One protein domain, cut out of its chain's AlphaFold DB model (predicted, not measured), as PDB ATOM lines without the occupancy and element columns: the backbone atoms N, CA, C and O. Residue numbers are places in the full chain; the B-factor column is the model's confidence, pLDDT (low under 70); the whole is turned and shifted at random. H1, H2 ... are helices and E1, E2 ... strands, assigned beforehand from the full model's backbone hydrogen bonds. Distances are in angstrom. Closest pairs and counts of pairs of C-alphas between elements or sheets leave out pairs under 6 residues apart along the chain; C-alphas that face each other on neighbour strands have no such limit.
ATOM      1  N   TRP A   3     -35.955  12.658  -8.225       63.06
ATOM      2  CA  TRP A   3     -35.305  12.405  -6.933       63.06
ATOM      3  C   TRP A   3     -34.946  13.743  -6.301       63.06
ATOM      4  O   TRP A   3     -34.408  14.629  -6.973       63.06
ATOM      5  N   THR A   4     -35.259  13.907  -5.021       70.94
ATOM      6  CA  THR A   4     -35.167  15.203  -4.355       70.94
ATOM      7  C   THR A   4     -34.538  15.039  -2.980       70.94
ATOM      8  O   THR A   4     -34.954  14.192  -2.205       70.94
ATOM      9  N   HIS A   5     -33.573  15.886  -2.638       67.75
ATOM     10  CA  HIS A   5     -33.214  16.109  -1.233       67.75
ATOM     11  C   HIS A   5     -33.718  17.476  -0.836       67.75
ATOM     12  O   HIS A   5     -33.620  18.438  -1.603       67.75
ATOM     13  N   ILE A   6     -34.260  17.566   0.362       60.78
ATOM     14  CA  ILE A   6     -34.885  18.780   0.847       60.78
ATOM     15  C   ILE A   6     -34.017  19.351   1.953       60.78
ATOM     16  O   ILE A   6     -33.556  18.636   2.841       60.78
ATOM     17  N   ARG A   7     -33.810  20.663   1.896       61.88
ATOM     18  CA  ARG A   7     -33.196  21.418   2.979       61.88
ATOM     19  C   ARG A   7     -34.210  22.415   3.518       61.88
ATOM     20  O   ARG A   7     -34.688  23.260   2.756       61.88
ATOM     21  N   VAL A   8     -34.463  22.382   4.826       57.62
ATOM     22  CA  VAL A   8     -35.146  23.500   5.487       57.62
ATOM     23  C   VAL A   8     -34.195  24.692   5.513       57.62
ATOM     24  O   VAL A   8     -33.082  24.610   6.038       57.62
ATOM     25  N   LEU A   9     -34.614  25.809   4.924       46.53
ATOM     26  CA  LEU A   9     -33.946  27.084   5.120       46.53
ATOM     27  C   LEU A   9     -34.469  27.718   6.412       46.53
ATOM     28  O   LEU A   9     -35.684  27.849   6.567       46.53
ATOM     29  N   SER A  51     -20.732  16.908  -4.011       68.06
ATOM     30  CA  SER A  51     -20.990  15.544  -4.477       68.06
ATOM     31  C   SER A  51     -20.760  14.504  -3.377       68.06
ATOM     32  O   SER A  51     -21.544  13.565  -3.238       68.06
ATOM     33  N   ASN A  52     -19.713  14.683  -2.565       78.38
ATOM     34  CA  ASN A  52     -19.391  13.788  -1.451       78.38
ATOM     35  C   ASN A  52     -20.366  13.968  -0.286       78.38
ATOM     36  O   ASN A  52     -20.780  12.986   0.326       78.38
ATOM     37  N   PHE A  53     -20.782  15.208  -0.024       82.06
ATOM     38  CA  PHE A  53     -21.791  15.491   0.990       82.06
ATOM     39  C   PHE A  53     -23.144  14.849   0.641       82.06
ATOM     40  O   PHE A  53     -23.704  14.109   1.449       82.06
ATOM     41  N   VAL A  54     -23.630  15.049  -0.590       83.75
ATOM     42  CA  VAL A  54     -24.880  14.431  -1.066       83.75
ATOM     43  C   VAL A  54     -24.801  12.904  -1.035       83.75
ATOM     44  O   VAL A  54     -25.764  12.246  -0.648       83.75
ATOM     45  N   MET A  55     -23.658  12.325  -1.413       88.38
ATOM     46  CA  MET A  55     -23.460  10.877  -1.347       88.38
ATOM     47  C   MET A  55     -23.583  10.342   0.082       88.38
ATOM     48  O   MET A  55     -24.248   9.329   0.288       88.38
ATOM     49  N   SER A  56     -22.971  11.020   1.057       89.81
ATOM     50  CA  SER A  56     -23.061  10.642   2.472       89.81
ATOM     51  C   SER A  56     -24.504  10.679   2.963       89.81
ATOM     52  O   SER A  56     -24.974   9.709   3.550       89.81
ATOM     53  N   LEU A  57     -25.214  11.769   2.667       88.94
ATOM     54  CA  LEU A  57     -26.598  11.975   3.081       88.94
ATOM     55  C   LEU A  57     -27.534  10.897   2.512       88.94
ATOM     56  O   LEU A  57     -28.293  10.268   3.241       88.94
ATOM     57  N   VAL A  58     -27.453  10.653   1.200       89.44
ATOM     58  CA  VAL A  58     -28.279   9.642   0.523       89.44
ATOM     59  C   VAL A  58     -27.936   8.238   1.005       89.44
ATOM     60  O   VAL A  58     -28.830   7.411   1.153       89.44
ATOM     61  N   SER A  59     -26.652   7.950   1.236       91.75
ATOM     62  CA  SER A  59     -26.243   6.652   1.764       91.75
ATOM     63  C   SER A  59     -26.883   6.399   3.123       91.75
ATOM     64  O   SER A  59     -27.501   5.352   3.285       91.75
ATOM     65  N   GLU A  60     -26.792   7.347   4.054       92.31
ATOM     66  CA  GLU A  60     -27.376   7.216   5.394       92.31
ATOM     67  C   GLU A  60     -28.894   6.987   5.329       92.31
ATOM     68  O   GLU A  60     -29.395   5.989   5.847       92.31
ATOM     69  N   ALA A  61     -29.603   7.819   4.561       91.38
ATOM     70  CA  ALA A  61     -31.052   7.716   4.386       91.38
ATOM     71  C   ALA A  61     -31.501   6.380   3.781       91.38
ATOM     72  O   ALA A  61     -32.547   5.840   4.125       91.38
ATOM     73  N   PHE A  62     -30.725   5.815   2.854       92.19
ATOM     74  CA  PHE A  62     -31.058   4.513   2.280       92.19
ATOM     75  C   PHE A  62     -30.784   3.375   3.262       92.19
ATOM     76  O   PHE A  62     -31.494   2.375   3.216       92.19
ATOM     77  N   ARG A  63     -29.773   3.500   4.135       92.25
ATOM     78  CA  ARG A  63     -29.481   2.490   5.163       92.25
ATOM     79  C   ARG A  63     -30.537   2.452   6.265       92.25
ATOM     80  O   ARG A  63     -30.759   1.370   6.796       92.25
ATOM     81  N   SER A  64     -31.200   3.568   6.570       89.25
ATOM     82  CA  SER A  64     -32.275   3.603   7.573       89.25
ATOM     83  C   SER A  64     -33.606   3.017   7.080       89.25
ATOM     84  O   SER A  64     -34.466   2.681   7.891       89.25
ATOM     85  N   ILE A  65     -33.780   2.841   5.766       89.06
ATOM     86  CA  ILE A  65     -34.995   2.281   5.167       89.06
ATOM     87  C   ILE A  65     -34.790   0.788   4.887       89.06
ATOM     88  O   ILE A  65     -34.032   0.422   3.989       89.06
ATOM     89  N   ASP A  66     -35.538  -0.083   5.574       89.31
ATOM     90  CA  ASP A  66     -35.440  -1.555   5.462       89.31
ATOM     91  C   ASP A  66     -35.441  -2.075   4.017       89.31
ATOM     92  O   ASP A  66     -34.717  -3.009   3.667       89.31
ATOM     93  N   LEU A  67     -36.256  -1.458   3.163       88.62
ATOM     94  CA  LEU A  67     -36.380  -1.801   1.749       88.62
ATOM     95  C   LEU A  67     -35.125  -1.443   0.931       88.62
ATOM     96  O   LEU A  67     -34.822  -2.102  -0.063       88.62
ATOM     97  N   LEU A  68     -34.416  -0.381   1.315       89.62
ATOM     98  CA  LEU A  68     -33.322   0.225   0.551       89.62
ATOM     99  C   LEU A  68     -31.942  -0.020   1.182       89.62
ATOM    100  O   LEU A  68     -30.917   0.252   0.548       89.62
ATOM    101  N   GLN A  69     -31.894  -0.620   2.373       93.12
ATOM    102  CA  GLN A  69     -30.676  -0.779   3.167       93.12
ATOM    103  C   GLN A  69     -29.560  -1.574   2.486       93.12
ATOM    104  O   GLN A  69     -28.406  -1.474   2.890       93.12
ATOM    105  N   HIS A  70     -29.864  -2.362   1.451       93.44
ATOM    106  CA  HIS A  70     -28.893  -3.194   0.733       93.44
ATOM    107  C   HIS A  70     -28.537  -2.673  -0.659       93.44
ATOM    108  O   HIS A  70     -27.824  -3.350  -1.402       93.44
ATOM    109  N   VAL A  71     -28.974  -1.464  -1.029       91.19
ATOM    110  CA  VAL A  71     -28.590  -0.879  -2.319       91.19
ATOM    111  C   VAL A  71     -27.055  -0.721  -2.367       91.19
ATOM    112  O   VAL A  71     -26.464  -0.118  -1.459       91.19
ATOM    113  N   PRO A  72     -26.372  -1.282  -3.387       94.00
ATOM    114  CA  PRO A  72     -24.922  -1.181  -3.509       94.00
ATOM    115  C   PRO A  72     -24.464   0.265  -3.691       94.00
ATOM    116  O   PRO A  72     -25.109   1.050  -4.390       94.00
ATOM    117  N   GLU A  73     -23.294   0.606  -3.156       90.31
ATOM    118  CA  GLU A  73     -22.770   1.977  -3.213       90.31
ATOM    119  C   GLU A  73     -22.588   2.488  -4.652       90.31
ATOM    120  O   GLU A  73     -22.852   3.651  -4.950       90.31
ATOM    121  N   ALA A  74     -22.218   1.611  -5.588       91.25
ATOM    122  CA  ALA A  74     -22.123   1.960  -7.004       91.25
ATOM    123  C   ALA A  74     -23.474   2.401  -7.605       91.25
ATOM    124  O   ALA A  74     -23.507   3.258  -8.491       91.25
ATOM    125  N   VAL A  75     -24.588   1.836  -7.125       91.62
ATOM    126  CA  VAL A  75     -25.944   2.225  -7.539       91.62
ATOM    127  C   VAL A  75     -26.331   3.540  -6.876       91.62
ATOM    128  O   VAL A  75     -26.764   4.451  -7.580       91.62
ATOM    129  N   LEU A  76     -26.083   3.688  -5.571       89.38
ATOM    130  CA  LEU A  76     -26.301   4.948  -4.848       89.38
ATOM    131  C   LEU A  76     -25.576   6.115  -5.530       89.38
ATOM    132  O   LEU A  76     -26.197   7.123  -5.847       89.38
ATOM    133  N   ARG A  77     -24.303   5.931  -5.896       89.06
ATOM    134  CA  ARG A  77     -23.494   6.936  -6.604       89.06
ATOM    135  C   ARG A  77     -24.067   7.331  -7.965       89.06
ATOM    136  O   ARG A  77     -23.836   8.433  -8.454       89.06
ATOM    137  N   ARG A  78     -24.791   6.427  -8.628       88.88
ATOM    138  CA  ARG A  78     -25.495   6.752  -9.874       88.88
ATOM    139  C   ARG A  78     -26.767   7.540  -9.588       88.88
ATOM    140  O   ARG A  78     -27.027   8.493 -10.319       88.88
ATOM    141  N   LEU A  79     -27.514   7.155  -8.551       86.06
ATOM    142  CA  LEU A  79     -28.761   7.801  -8.140       86.06
ATOM    143  C   LEU A  79     -28.535   9.228  -7.640       86.06
ATOM    144  O   LEU A  79     -29.295  10.113  -8.019       86.06
ATOM    145  N   THR A  80     -27.467   9.486  -6.880       85.31
ATOM    146  CA  THR A  80     -27.143  10.816  -6.321       85.31
ATOM    147  C   THR A  80     -27.025  11.917  -7.375       85.31
ATOM    148  O   THR A  80     -27.239  13.085  -7.066       85.31
ATOM    149  N   ARG A  81     -26.758  11.569  -8.638       84.25
ATOM    150  CA  ARG A  81     -26.721  12.525  -9.759       84.25
ATOM    151  C   ARG A  81     -28.099  13.015 -10.212       84.25
ATOM    152  O   ARG A  81     -28.174  14.029 -10.895       84.25
ATOM    153  N   HIS A  82     -29.174  12.317  -9.854       84.81
ATOM    154  CA  HIS A  82     -30.558  12.662 -10.219       84.81
ATOM    155  C   HIS A  82     -31.279  13.493  -9.162       84.81
ATOM    156  O   HIS A  82     -32.490  13.684  -9.218       84.81
ATOM    157  N   PHE A  83     -30.533  13.914  -8.159       84.31
ATOM    158  CA  PHE A  83     -31.038  14.153  -6.834       84.31
ATOM    159  C   PHE A  83     -30.863  15.653  -6.606       84.31
ATOM    160  O   PHE A  83     -29.741  16.162  -6.537       84.31
ATOM    161  N   HIS A  84     -31.977  16.381  -6.620       83.56
ATOM    162  CA  HIS A  84     -31.978  17.841  -6.683       83.56
ATOM    163  C   HIS A  84     -32.299  18.448  -5.328       83.56
ATOM    164  O   HIS A  84     -33.186  17.973  -4.625       83.56
ATOM    165  N   ARG A  85     -31.597  19.527  -4.977       83.88
ATOM    166  CA  ARG A  85     -31.852  20.253  -3.736       83.88
ATOM    167  C   ARG A  85     -33.066  21.161  -3.886       83.88
ATOM    168  O   ARG A  85     -33.095  21.982  -4.804       83.88
ATOM    169  N   ILE A  86     -34.020  21.055  -2.966       84.88
ATOM    170  CA  ILE A  86     -35.155  21.979  -2.876       84.88
ATOM    171  C   ILE A  86     -35.089  22.723  -1.538       84.88
ATOM    172  O   ILE A  86     -35.132  22.079  -0.488       84.88
ATOM    173  N   PRO A  87     -34.948  24.061  -1.554       84.19
ATOM    174  CA  PRO A  87     -35.093  24.865  -0.353       84.19
ATOM    175  C   PRO A  87     -36.572  25.005   0.014       84.19
ATOM    176  O   PRO A  87     -37.383  25.359  -0.842       84.19
ATOM    177  N   ILE A  88     -36.903  24.790   1.284       85.88
ATOM    178  CA  ILE A  88     -38.252  25.021   1.814       85.88
ATOM    179  C   ILE A  88     -38.209  25.840   3.105       85.88
ATOM    180  O   ILE A  88     -37.168  25.916   3.757       85.88
ATOM    181  N   THR A  89     -39.336  26.434   3.483       87.50
ATOM    182  CA  THR A  89     -39.515  27.130   4.768       87.50
ATOM    183  C   THR A  89     -40.353  26.292   5.726       87.50
ATOM    184  O   THR A  89     -41.094  25.409   5.293       87.50
ATOM    185  N   VAL A  90     -40.275  26.587   7.023       86.00
ATOM    186  CA  VAL A  90     -41.084  25.905   8.046       86.00
ATOM    187  C   VAL A  90     -42.577  26.006   7.707       86.00
ATOM    188  O   VAL A  90     -43.062  27.075   7.331       86.00
ATOM    189  N   GLY A  91     -43.292  24.883   7.817       86.06
ATOM    190  CA  GLY A  91     -44.721  24.785   7.502       86.06
ATOM    191  C   GLY A  91     -45.040  24.633   6.010       86.06
ATOM    192  O   GLY A  91     -46.206  24.714   5.627       86.06
ATOM    193  N   THR A  92     -44.032  24.430   5.153       89.38
ATOM    194  CA  THR A  92     -44.257  24.147   3.729       89.38
ATOM    195  C   THR A  92     -44.749  22.718   3.554       89.38
ATOM    196  O   THR A  92     -43.990  21.777   3.747       89.38
ATOM    197  N   VAL A  93     -45.984  22.553   3.085       91.06
ATOM    198  CA  VAL A  93     -46.491  21.237   2.683       91.06
ATOM    199  C   VAL A  93     -45.752  20.759   1.430       91.06
ATOM    200  O   VAL A  93     -45.745  21.439   0.404       91.06
ATOM    201  N   LEU A  94     -45.141  19.579   1.513       89.94
ATOM    202  CA  LEU A  94     -44.411  18.943   0.415       89.94
ATOM    203  C   LEU A  94     -45.339  18.195  -0.541       89.94
ATOM    204  O   LEU A  94     -45.152  18.236  -1.756       89.94
ATOM    205  N   PHE A  95     -46.308  17.477   0.021       90.81
ATOM    206  CA  PHE A  95     -47.370  16.776  -0.694       90.81
ATOM    207  C   PHE A  95     -48.509  16.446   0.270       90.81
ATOM    208  O   PHE A  95     -48.301  16.339   1.481       90.81
ATOM    209  N   ASN A  96     -49.693  16.229  -0.287       91.62
ATOM    210  CA  ASN A  96     -50.887  15.795   0.420       91.62
ATOM    211  C   ASN A  96     -51.207  14.327   0.130       91.62
ATOM    212  O   ASN A  96     -50.781  13.751  -0.874       91.62
ATOM    213  N   VAL A  97     -52.033  13.733   0.989       89.69
ATOM    214  CA  VAL A  97     -52.677  12.450   0.695       89.69
ATOM    215  C   VAL A  97     -53.456  12.522  -0.626       89.69
ATOM    216  O   VAL A  97     -54.174  13.483  -0.895       89.69
ATOM    217  N   GLY A  98     -53.325  11.489  -1.458       89.19
ATOM    218  CA  GLY A  98     -53.956  11.414  -2.776       89.19
ATOM    219  C   GLY A  98     -53.162  12.066  -3.911       89.19
ATOM    220  O   GLY A  98     -53.491  11.815  -5.072       89.19
ATOM    221  N   ASP A  99     -52.100  12.823  -3.615       90.75
ATOM    222  CA  ASP A  99     -51.234  13.388  -4.652       90.75
ATOM    223  C   ASP A  99     -50.515  12.283  -5.440       90.75
ATOM    224  O   ASP A  99     -50.293  11.167  -4.953       90.75
ATOM    225  N   ALA A 100     -50.119  12.596  -6.674       88.12
ATOM    226  CA  ALA A 100     -49.303  11.694  -7.475       88.12
ATOM    227  C   ALA A 100     -47.965  11.397  -6.775       88.12
ATOM    228  O   ALA A 100     -47.340  12.259  -6.152       88.12
ATOM    229  N   SER A 101     -47.514  10.149  -6.878       84.69
ATOM    230  CA  SER A 101     -46.309   9.677  -6.203       84.69
ATOM    231  C   SER A 101     -45.166   9.566  -7.206       84.69
ATOM    232  O   SER A 101     -44.965   8.532  -7.828       84.69
ATOM    233  N   ASP A 102     -44.442  10.666  -7.418       83.00
ATOM    234  CA  ASP A 102     -43.388  10.750  -8.440       83.00
ATOM    235  C   ASP A 102     -41.980  10.996  -7.874       83.00
ATOM    236  O   ASP A 102     -41.009  10.995  -8.640       83.00
ATOM    237  N   SER A 103     -41.879  11.198  -6.554       86.50
ATOM    238  CA  SER A 103     -40.683  11.717  -5.892       86.50
ATOM    239  C   SER A 103     -40.309  10.971  -4.609       86.50
ATOM    240  O   SER A 103     -41.174  10.590  -3.821       86.50
ATOM    241  N   PHE A 104     -39.011  10.815  -4.373       89.12
ATOM    242  CA  PHE A 104     -38.448  10.371  -3.095       89.12
ATOM    243  C   PHE A 104     -37.676  11.522  -2.453       89.12
ATOM    244  O   PHE A 104     -37.048  12.304  -3.177       89.12
ATOM    245  N   TYR A 105     -37.734  11.607  -1.124       90.94
ATOM    246  CA  TYR A 105     -37.192  12.714  -0.351       90.94
ATOM    247  C   TYR A 105     -36.151  12.248   0.661       90.94
ATOM    248  O   TYR A 105     -36.351  11.249   1.345       90.94
ATOM    249  N   VAL A 106     -35.059  13.006   0.764       91.44
ATOM    250  CA  VAL A 106     -34.046  12.874   1.822       91.44
ATOM    251  C   VAL A 106     -33.904  14.206   2.541       91.44
ATOM    252  O   VAL A 106     -33.793  15.244   1.882       91.44
ATOM    253  N   ILE A 107     -33.903  14.186   3.870       91.06
ATOM    254  CA  ILE A 107     -33.808  15.392   4.692       91.06
ATOM    255  C   ILE A 107     -32.339  15.741   4.895       91.06
ATOM    256  O   ILE A 107     -31.610  15.047   5.590       91.06
ATOM    257  N   GLU A 108     -31.893  16.838   4.291       89.94
ATOM    258  CA  GLU A 108     -30.544  17.361   4.513       89.94
ATOM    259  C   GLU A 108     -30.410  18.032   5.881       89.94
ATOM    260  O   GLU A 108     -29.375  17.909   6.527       89.94
ATOM    261  N   SER A 109     -31.435  18.785   6.278       86.56
ATOM    262  CA  SER A 109     -31.506  19.429   7.586       86.56
ATOM    263  C   SER A 109     -32.930  19.870   7.903       86.56
ATOM    264  O   SER A 109     -33.603  20.415   7.014       86.56
ATOM    265  N   GLY A 110     -33.325  19.753   9.167       87.00
ATOM    266  CA  GLY A 110     -34.591  20.225   9.718       87.00
ATOM    267  C   GLY A 110     -35.477  19.092  10.226       87.00
ATOM    268  O   GLY A 110     -35.149  17.917  10.101       87.00
ATOM    269  N   GLU A 111     -36.623  19.465  10.785       87.62
ATOM    270  CA  GLU A 111     -37.624  18.520  11.270       87.62
ATOM    271  C   GLU A 111     -38.848  18.552  10.367       87.62
ATOM    272  O   GLU A 111     -39.318  19.626   9.987       87.62
ATOM    273  N   TYR A 112     -39.349  17.366  10.048       88.56
ATOM    274  CA  TYR A 112     -40.505  17.169   9.187       88.56
ATOM    275  C   TYR A 112     -41.495  16.249   9.874       88.56
ATOM    276  O   TYR A 112     -41.124  15.414  10.703       88.56
ATOM    277  N   ALA A 113     -42.758  16.369   9.495       89.44
ATOM    278  CA  ALA A 113     -43.795  15.474   9.966       89.44
ATOM    279  C   ALA A 113     -44.530  14.834   8.794       89.44
ATOM    280  O   ALA A 113     -44.779  15.468   7.770       89.44
ATOM    281  N   ILE A 114     -44.897  13.565   8.964       89.75
ATOM    282  CA  ILE A 114     -45.838  12.877   8.085       89.75
ATOM    283  C   ILE A 114     -47.058  12.485   8.896       89.75
ATOM    284  O   ILE A 114     -46.947  11.757   9.883       89.75
ATOM    285  N   GLU A 115     -48.221  12.904   8.420       89.81
ATOM    286  CA  GLU A 115     -49.513  12.422   8.883       89.81
ATOM    287  C   GLU A 115     -50.070  11.420   7.873       89.81
ATOM    288  O   GLU A 115     -50.401  11.760   6.735       89.81
ATOM    289  N   ALA A 116     -50.149  10.155   8.277       81.88
ATOM    290  CA  ALA A 116     -50.695   9.085   7.452       81.88
ATOM    291  C   ALA A 116     -52.092   8.686   7.934       81.88
ATOM    292  O   ALA A 116     -52.275   8.286   9.088       81.88
ATOM    293  N   ALA A 117     -53.061   8.705   7.018       67.88
ATOM    294  CA  ALA A 117     -54.395   8.172   7.258       67.88
ATOM    295  C   ALA A 117     -54.405   6.669   6.942       67.88
ATOM    296  O   ALA A 117     -54.530   6.254   5.789       67.88
ATOM    297  N   MET A 118     -54.272   5.820   7.964       63.22
ATOM    298  CA  MET A 118     -54.395   4.375   7.767       63.22
ATOM    299  C   MET A 118     -55.867   3.959   7.786       63.22
ATOM    300  O   MET A 118     -56.467   3.766   8.846       63.22
ATOM    301  N   HIS A 119     -56.449   3.768   6.601       56.34
ATOM    302  CA  HIS A 119     -57.739   3.097   6.473       56.34
ATOM    303  C   HIS A 119     -57.537   1.579   6.552       56.34
ATOM    304  O   HIS A 119     -56.983   0.958   5.643       56.34
ATOM    305  N   ARG A 120     -58.010   0.944   7.632       56.59
ATOM    306  CA  ARG A 120     -58.138  -0.519   7.651       56.59
ATOM    307  C   ARG A 120     -59.255  -0.909   6.687       56.59
ATOM    308  O   ARG A 120     -60.429  -0.680   6.972       56.59
ATOM    309  N   SER A 121     -58.883  -1.476   5.542       51.66
ATOM    310  CA  SER A 121     -59.845  -2.005   4.572       51.66
ATOM    311  C   SER A 121     -60.762  -3.021   5.267       51.66
ATOM    312  O   SER A 121     -60.274  -3.987   5.847       51.66
ATOM    313  N   GLY A 122     -62.075  -2.767   5.259       56.34
ATOM    314  CA  GLY A 122     -63.095  -3.624   5.887       56.34
ATOM    315  C   GLY A 122     -63.542  -3.241   7.310       56.34
ATOM    316  O   GLY A 122     -64.393  -3.927   7.864       56.34
ATOM    317  N   CYS A 123     -63.022  -2.159   7.904       54.56
ATOM    318  CA  CYS A 123     -63.447  -1.648   9.219       54.56
ATOM    319  C   CYS A 123     -64.143  -0.287   9.028       54.56
ATOM    320  O   CYS A 123     -63.502   0.644   8.543       54.56
ATOM    321  N   ASN A 124     -65.404  -0.122   9.458       58.34
ATOM    322  CA  ASN A 124     -66.089   1.189   9.574       58.34
ATOM    323  C   ASN A 124     -65.544   2.011  10.762       58.34
ATOM    324  O   ASN A 124     -66.274   2.621  11.540       58.34
ATOM    325  N   CYS A 125     -64.236   1.962  10.945       57.88
ATOM    326  CA  CYS A 125     -63.522   2.497  12.084       57.88
ATOM    327  C   CYS A 125     -62.849   3.782  11.612       57.88
ATOM    328  O   CYS A 125     -62.343   3.823  10.489       57.88
ATOM    329  N   ARG A 126     -62.866   4.835  12.441       57.97
ATOM    330  CA  ARG A 126     -62.149   6.080  12.125       57.97
ATOM    331  C   ARG A 126     -60.708   5.731  11.750       57.97
ATOM    332  O   ARG A 126     -60.087   4.921  12.441       57.97
ATOM    333  N   ALA A 127     -60.224   6.296  10.644       60.47
ATOM    334  CA  ALA A 127     -58.838   6.135  10.229       60.47
ATOM    335  C   ALA A 127     -57.937   6.494  11.415       60.47
ATOM    336  O   ALA A 127     -58.155   7.506  12.080       60.47
ATOM    337  N   GLN A 128     -56.980   5.624  11.726       61.41
ATOM    338  CA  GLN A 128     -56.018   5.923  12.773       61.41
ATOM    339  C   GLN A 128     -54.949   6.819  12.155       61.41
ATOM    340  O   GLN A 128     -54.218   6.380  11.264       61.41
ATOM    341  N   GLU A 129     -54.896   8.066  12.610       66.88
ATOM    342  CA  GLU A 129     -53.820   8.990  12.270       66.88
ATOM    343  C   GLU A 129     -52.524   8.478  12.900       66.88
ATOM    344  O   GLU A 129     -52.456   8.189  14.101       66.88
ATOM    345  N   ARG A 130     -51.492   8.315  12.073       75.19
ATOM    346  CA  ARG A 130     -50.126   8.104  12.548       75.19
ATOM    347  C   ARG A 130     -49.300   9.314  12.175       75.19
ATOM    348  O   ARG A 130     -49.234   9.668  11.001       75.19
ATOM    349  N   TYR A 131     -48.646   9.869  13.183       83.19
ATOM    350  CA  TYR A 131     -47.666  10.928  13.037       83.19
ATOM    351  C   TYR A 131     -46.270  10.312  13.108       83.19
ATOM    352  O   TYR A 131     -45.966   9.554  14.034       83.19
ATOM    353  N   LEU A 132     -45.447  10.604  12.109       86.81
ATOM    354  CA  LEU A 132     -44.028  10.264  12.068       86.81
ATOM    355  C   LEU A 132     -43.241  11.569  12.044       86.81
ATOM    356  O   LEU A 132     -43.436  12.372  11.135       86.81
ATOM    357  N   GLN A 133     -42.381  11.772  13.037       89.31
ATOM    358  CA  GLN A 133     -41.409  12.861  13.042       89.31
ATOM    359  C   GLN A 133     -40.132  12.355  12.376       89.31
ATOM    360  O   GLN A 133     -39.654  11.273  12.717       89.31
ATOM    361  N   LEU A 134     -39.624  13.125  11.424       89.56
ATOM    362  CA  LEU A 134     -38.422  12.824  10.661       89.56
ATOM    363  C   LEU A 134     -37.391  13.923  10.886       89.56
ATOM    364  O   LEU A 134     -37.745  15.099  11.019       89.56
ATOM    365  N   VAL A 135     -36.126  13.530  10.911       88.94
ATOM    366  CA  VAL A 135     -34.995  14.411  11.201       88.94
ATOM    367  C   VAL A 135     -33.929  14.316  10.113       88.94
ATOM    368  O   VAL A 135     -34.094  13.650   9.090       88.94
ATOM    369  N   ASP A 136     -32.821  15.017  10.322       87.31
ATOM    370  CA  ASP A 136     -31.647  14.992   9.459       87.31
ATOM    371  C   ASP A 136     -31.245  13.561   9.063       87.31
ATOM    372  O   ASP A 136     -31.101  12.674   9.901       87.31
ATOM    373  N   SER A 137     -30.976  13.370   7.771       87.81
ATOM    374  CA  SER A 137     -30.616  12.093   7.138       87.81
ATOM    375  C   SER A 137     -31.726  11.043   7.059       87.81
ATOM    376  O   SER A 137     -31.479   9.979   6.495       87.81
ATOM    377  N   ASP A 138     -32.952  11.324   7.509       91.12
ATOM    378  CA  ASP A 138     -34.084  10.445   7.215       91.12
ATOM    379  C   ASP A 138     -34.505  10.545   5.742       91.12
ATOM    380  O   ASP A 138     -34.424  11.595   5.091       91.12
ATOM    381  N   GLY A 139     -34.982   9.420   5.211       90.50
ATOM    382  CA  GLY A 139     -35.581   9.326   3.886       90.50
ATOM    383  C   GLY A 139     -37.041   8.888   3.960       90.50
ATOM    384  O   GLY A 139     -37.415   8.096   4.821       90.50
ATOM    385  N   PHE A 140     -37.871   9.381   3.042       90.56
ATOM    386  CA  PHE A 140     -39.289   9.022   2.987       90.56
ATOM    387  C   PHE A 140     -39.880   9.120   1.579       90.56
ATOM    388  O   PHE A 140     -39.362   9.790   0.679       90.56
ATOM    389  N   GLY A 141     -41.018   8.448   1.391       87.56
ATOM    390  CA  GLY A 141     -41.708   8.391   0.104       87.56
ATOM    391  C   GLY A 141     -41.188   7.272  -0.797       87.56
ATOM    392  O   GLY A 141     -41.373   7.325  -2.008       87.56
ATOM    393  N   GLU A 142     -40.560   6.254  -0.220       86.69
ATOM    394  CA  GLU A 142     -40.048   5.047  -0.866       86.69
ATOM    395  C   GLU A 142     -41.136   4.265  -1.610       86.69
ATOM    396  O   GLU A 142     -40.864   3.641  -2.632       86.69
ATOM    397  N   LEU A 143     -42.398   4.374  -1.182       83.75
ATOM    398  CA  LEU A 143     -43.533   3.819  -1.925       83.75
ATOM    399  C   LEU A 143     -43.696   4.435  -3.318       83.75
ATOM    400  O   LEU A 143     -44.166   3.739  -4.218       83.75
ATOM    401  N   ALA A 144     -43.274   5.691  -3.516       82.56
ATOM    402  CA  ALA A 144     -43.212   6.302  -4.843       82.56
ATOM    403  C   ALA A 144     -42.256   5.542  -5.754       82.56
ATOM    404  O   ALA A 144     -42.518   5.436  -6.940       82.56
ATOM    405  N   LEU A 145     -41.167   4.993  -5.201       80.19
ATOM    406  CA  LEU A 145     -40.163   4.235  -5.950       80.19
ATOM    407  C   LEU A 145     -40.664   2.854  -6.374       80.19
ATOM    408  O   LEU A 145     -40.182   2.312  -7.367       80.19
ATOM    409  N   LEU A 146     -41.601   2.285  -5.614       81.56
ATOM    410  CA  LEU A 146     -42.099   0.926  -5.814       81.56
ATOM    411  C   LEU A 146     -43.433   0.848  -6.553       81.56
ATOM    412  O   LEU A 146     -43.770  -0.212  -7.079       81.56
ATOM    413  N   SER A 147     -44.236   1.912  -6.523       80.31
ATOM    414  CA  SER A 147     -45.599   1.870  -7.040       80.31
ATOM    415  C   SER A 147     -46.077   3.226  -7.536       80.31
ATOM    416  O   SER A 147     -45.813   4.248  -6.912       80.31
ATOM    417  N   ASP A 148     -46.919   3.201  -8.565       81.12
ATOM    418  CA  ASP A 148     -47.630   4.383  -9.070       81.12
ATOM    419  C   ASP A 148     -48.891   4.711  -8.243       81.12
ATOM    420  O   ASP A 148     -49.836   5.335  -8.729       81.12
ATOM    421  N   ARG A 149     -48.964   4.241  -6.990       86.50
ATOM    422  CA  ARG A 149     -50.104   4.524  -6.111       86.50
ATOM    423  C   ARG A 149     -50.028   5.965  -5.594       86.50
ATOM    424  O   ARG A 149     -48.926   6.431  -5.312       86.50
ATOM    425  N   PRO A 150     -51.170   6.649  -5.405       89.06
ATOM    426  CA  PRO A 150     -51.196   7.969  -4.779       89.06
ATOM    427  C   PRO A 150     -50.562   7.986  -3.383       89.06
ATOM    428  O   PRO A 150     -50.510   6.959  -2.698       89.06
ATOM    429  N   ARG A 151     -50.124   9.167  -2.935       89.56
ATOM    430  CA  ARG A 151     -49.590   9.383  -1.583       89.56
ATOM    431  C   ARG A 151     -50.600   8.950  -0.525       89.56
ATOM    432  O   ARG A 151     -51.781   9.272  -0.609       89.56
ATOM    433  N   THR A 152     -50.126   8.251   0.500       87.62
ATOM    434  CA  THR A 152     -50.960   7.727   1.594       87.62
ATOM    435  C   THR A 152     -50.956   8.615   2.843       87.62
ATOM    436  O   THR A 152     -51.539   8.248   3.861       87.62
ATOM    437  N   GLY A 153     -50.284   9.763   2.783       88.50
ATOM    438  CA  GLY A 153     -50.188  10.726   3.873       88.50
ATOM    439  C   GLY A 153     -49.772  12.102   3.369       88.50
ATOM    440  O   GLY A 153     -49.421  12.251   2.197       88.50
ATOM    441  N   THR A 154     -49.818  13.076   4.267       90.50
ATOM    442  CA  THR A 154     -49.431  14.473   4.042       90.50
ATOM    443  C   THR A 154     -48.121  14.752   4.771       90.50
ATOM    444  O   THR A 154     -47.957  14.297   5.901       90.50
ATOM    445  N   ALA A 155     -47.196  15.473   4.134       91.25
ATOM    446  CA  ALA A 155     -45.884  15.795   4.701       91.25
ATOM    447  C   ALA A 155     -45.606  17.304   4.691       91.25
ATOM    448  O   ALA A 155     -45.910  17.961   3.688       91.25
ATOM    449  N   TRP A 156     -45.013  17.836   5.765       89.50
ATOM    450  CA  TRP A 156     -44.670  19.259   5.929       89.50
ATOM    451  C   TRP A 156     -43.464  19.495   6.845       89.50
ATOM    452  O   TRP A 156     -43.048  18.533   7.535       89.50
TER     453      TRP A 156
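AT A GLANCE: This is residues 3 to 9 and 51 to 156 of the 156 residues of the protein "Cyclic nucleotide-binding domain-containing protein" of Emiliania huxleyi (UniProt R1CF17). A small, strongly twisted parallel sheet, E2 E1 E3, has H1 and H2 over one face, making two layers; a second, antiparallel sheet, E5 E4 E6, reaches away from these helices, and the loop of its hairpin E4 and E5 makes the far end. The 113 printed residues include three named helices and six named strands, in the order E1 H1 H2 E2 E3 E4 E5 H3 E6, of mixed class. The whole is compact, with a radius of gyration of the C-alphas of 14.7 A, but elongated, spanning 49 by 30 by 21 A.

HOW THE PARTS SIT: Inner strand E1, residues 3 to 8, is parallel to E2, residues 83 to 88, with N 5 and O 84 2.9 A apart, and to E3, residues 103 to 109, with N 6 and O 106 2.8 A apart. H1, residues 51 to 64, runs across the strands at a height over the sheet of 9.3 A. It touches H2, residues 73 to 82, at a steep tilt of 65 degrees, closest at the C-alphas of Met 55 and Thr 80, 6.2 A. H3, residues 143 to 146, only grazes this sheet with residues 143 to 145. E4, residues 112 to 118, is antiparallel to E5, residues 128 to 134, with N 114 and O 132 2.9 A apart, and to E6, residues 153 to 155, with N 115 and O 154 2.9 A apart. E5, H3 and E6 form a split strand-helix-strand unit, E4 between its strands, with a right-handed crossover. Every O i to N i+4 pair is within hydrogen-bond range in H1, and 4 of 6 in H2; H3 is too short for one.

IN THESE COORDINATES: E1 begins at C-alpha 3 (-35.305, 12.405, -6.933) and E6 ends at C-alpha 155 (-45.884, 15.795, 4.701). H1 is 20.4 A long, E5 19.0 A and E4 18.9 A.

THE WHOLE: Residues 10 to 50 are not printed; C-alphas 9 and 51 are 19.8 A apart. The link E2 to E3 is long. pLDDT is under 70 at residues 3, 5 to 9, 51 and 117 to 129.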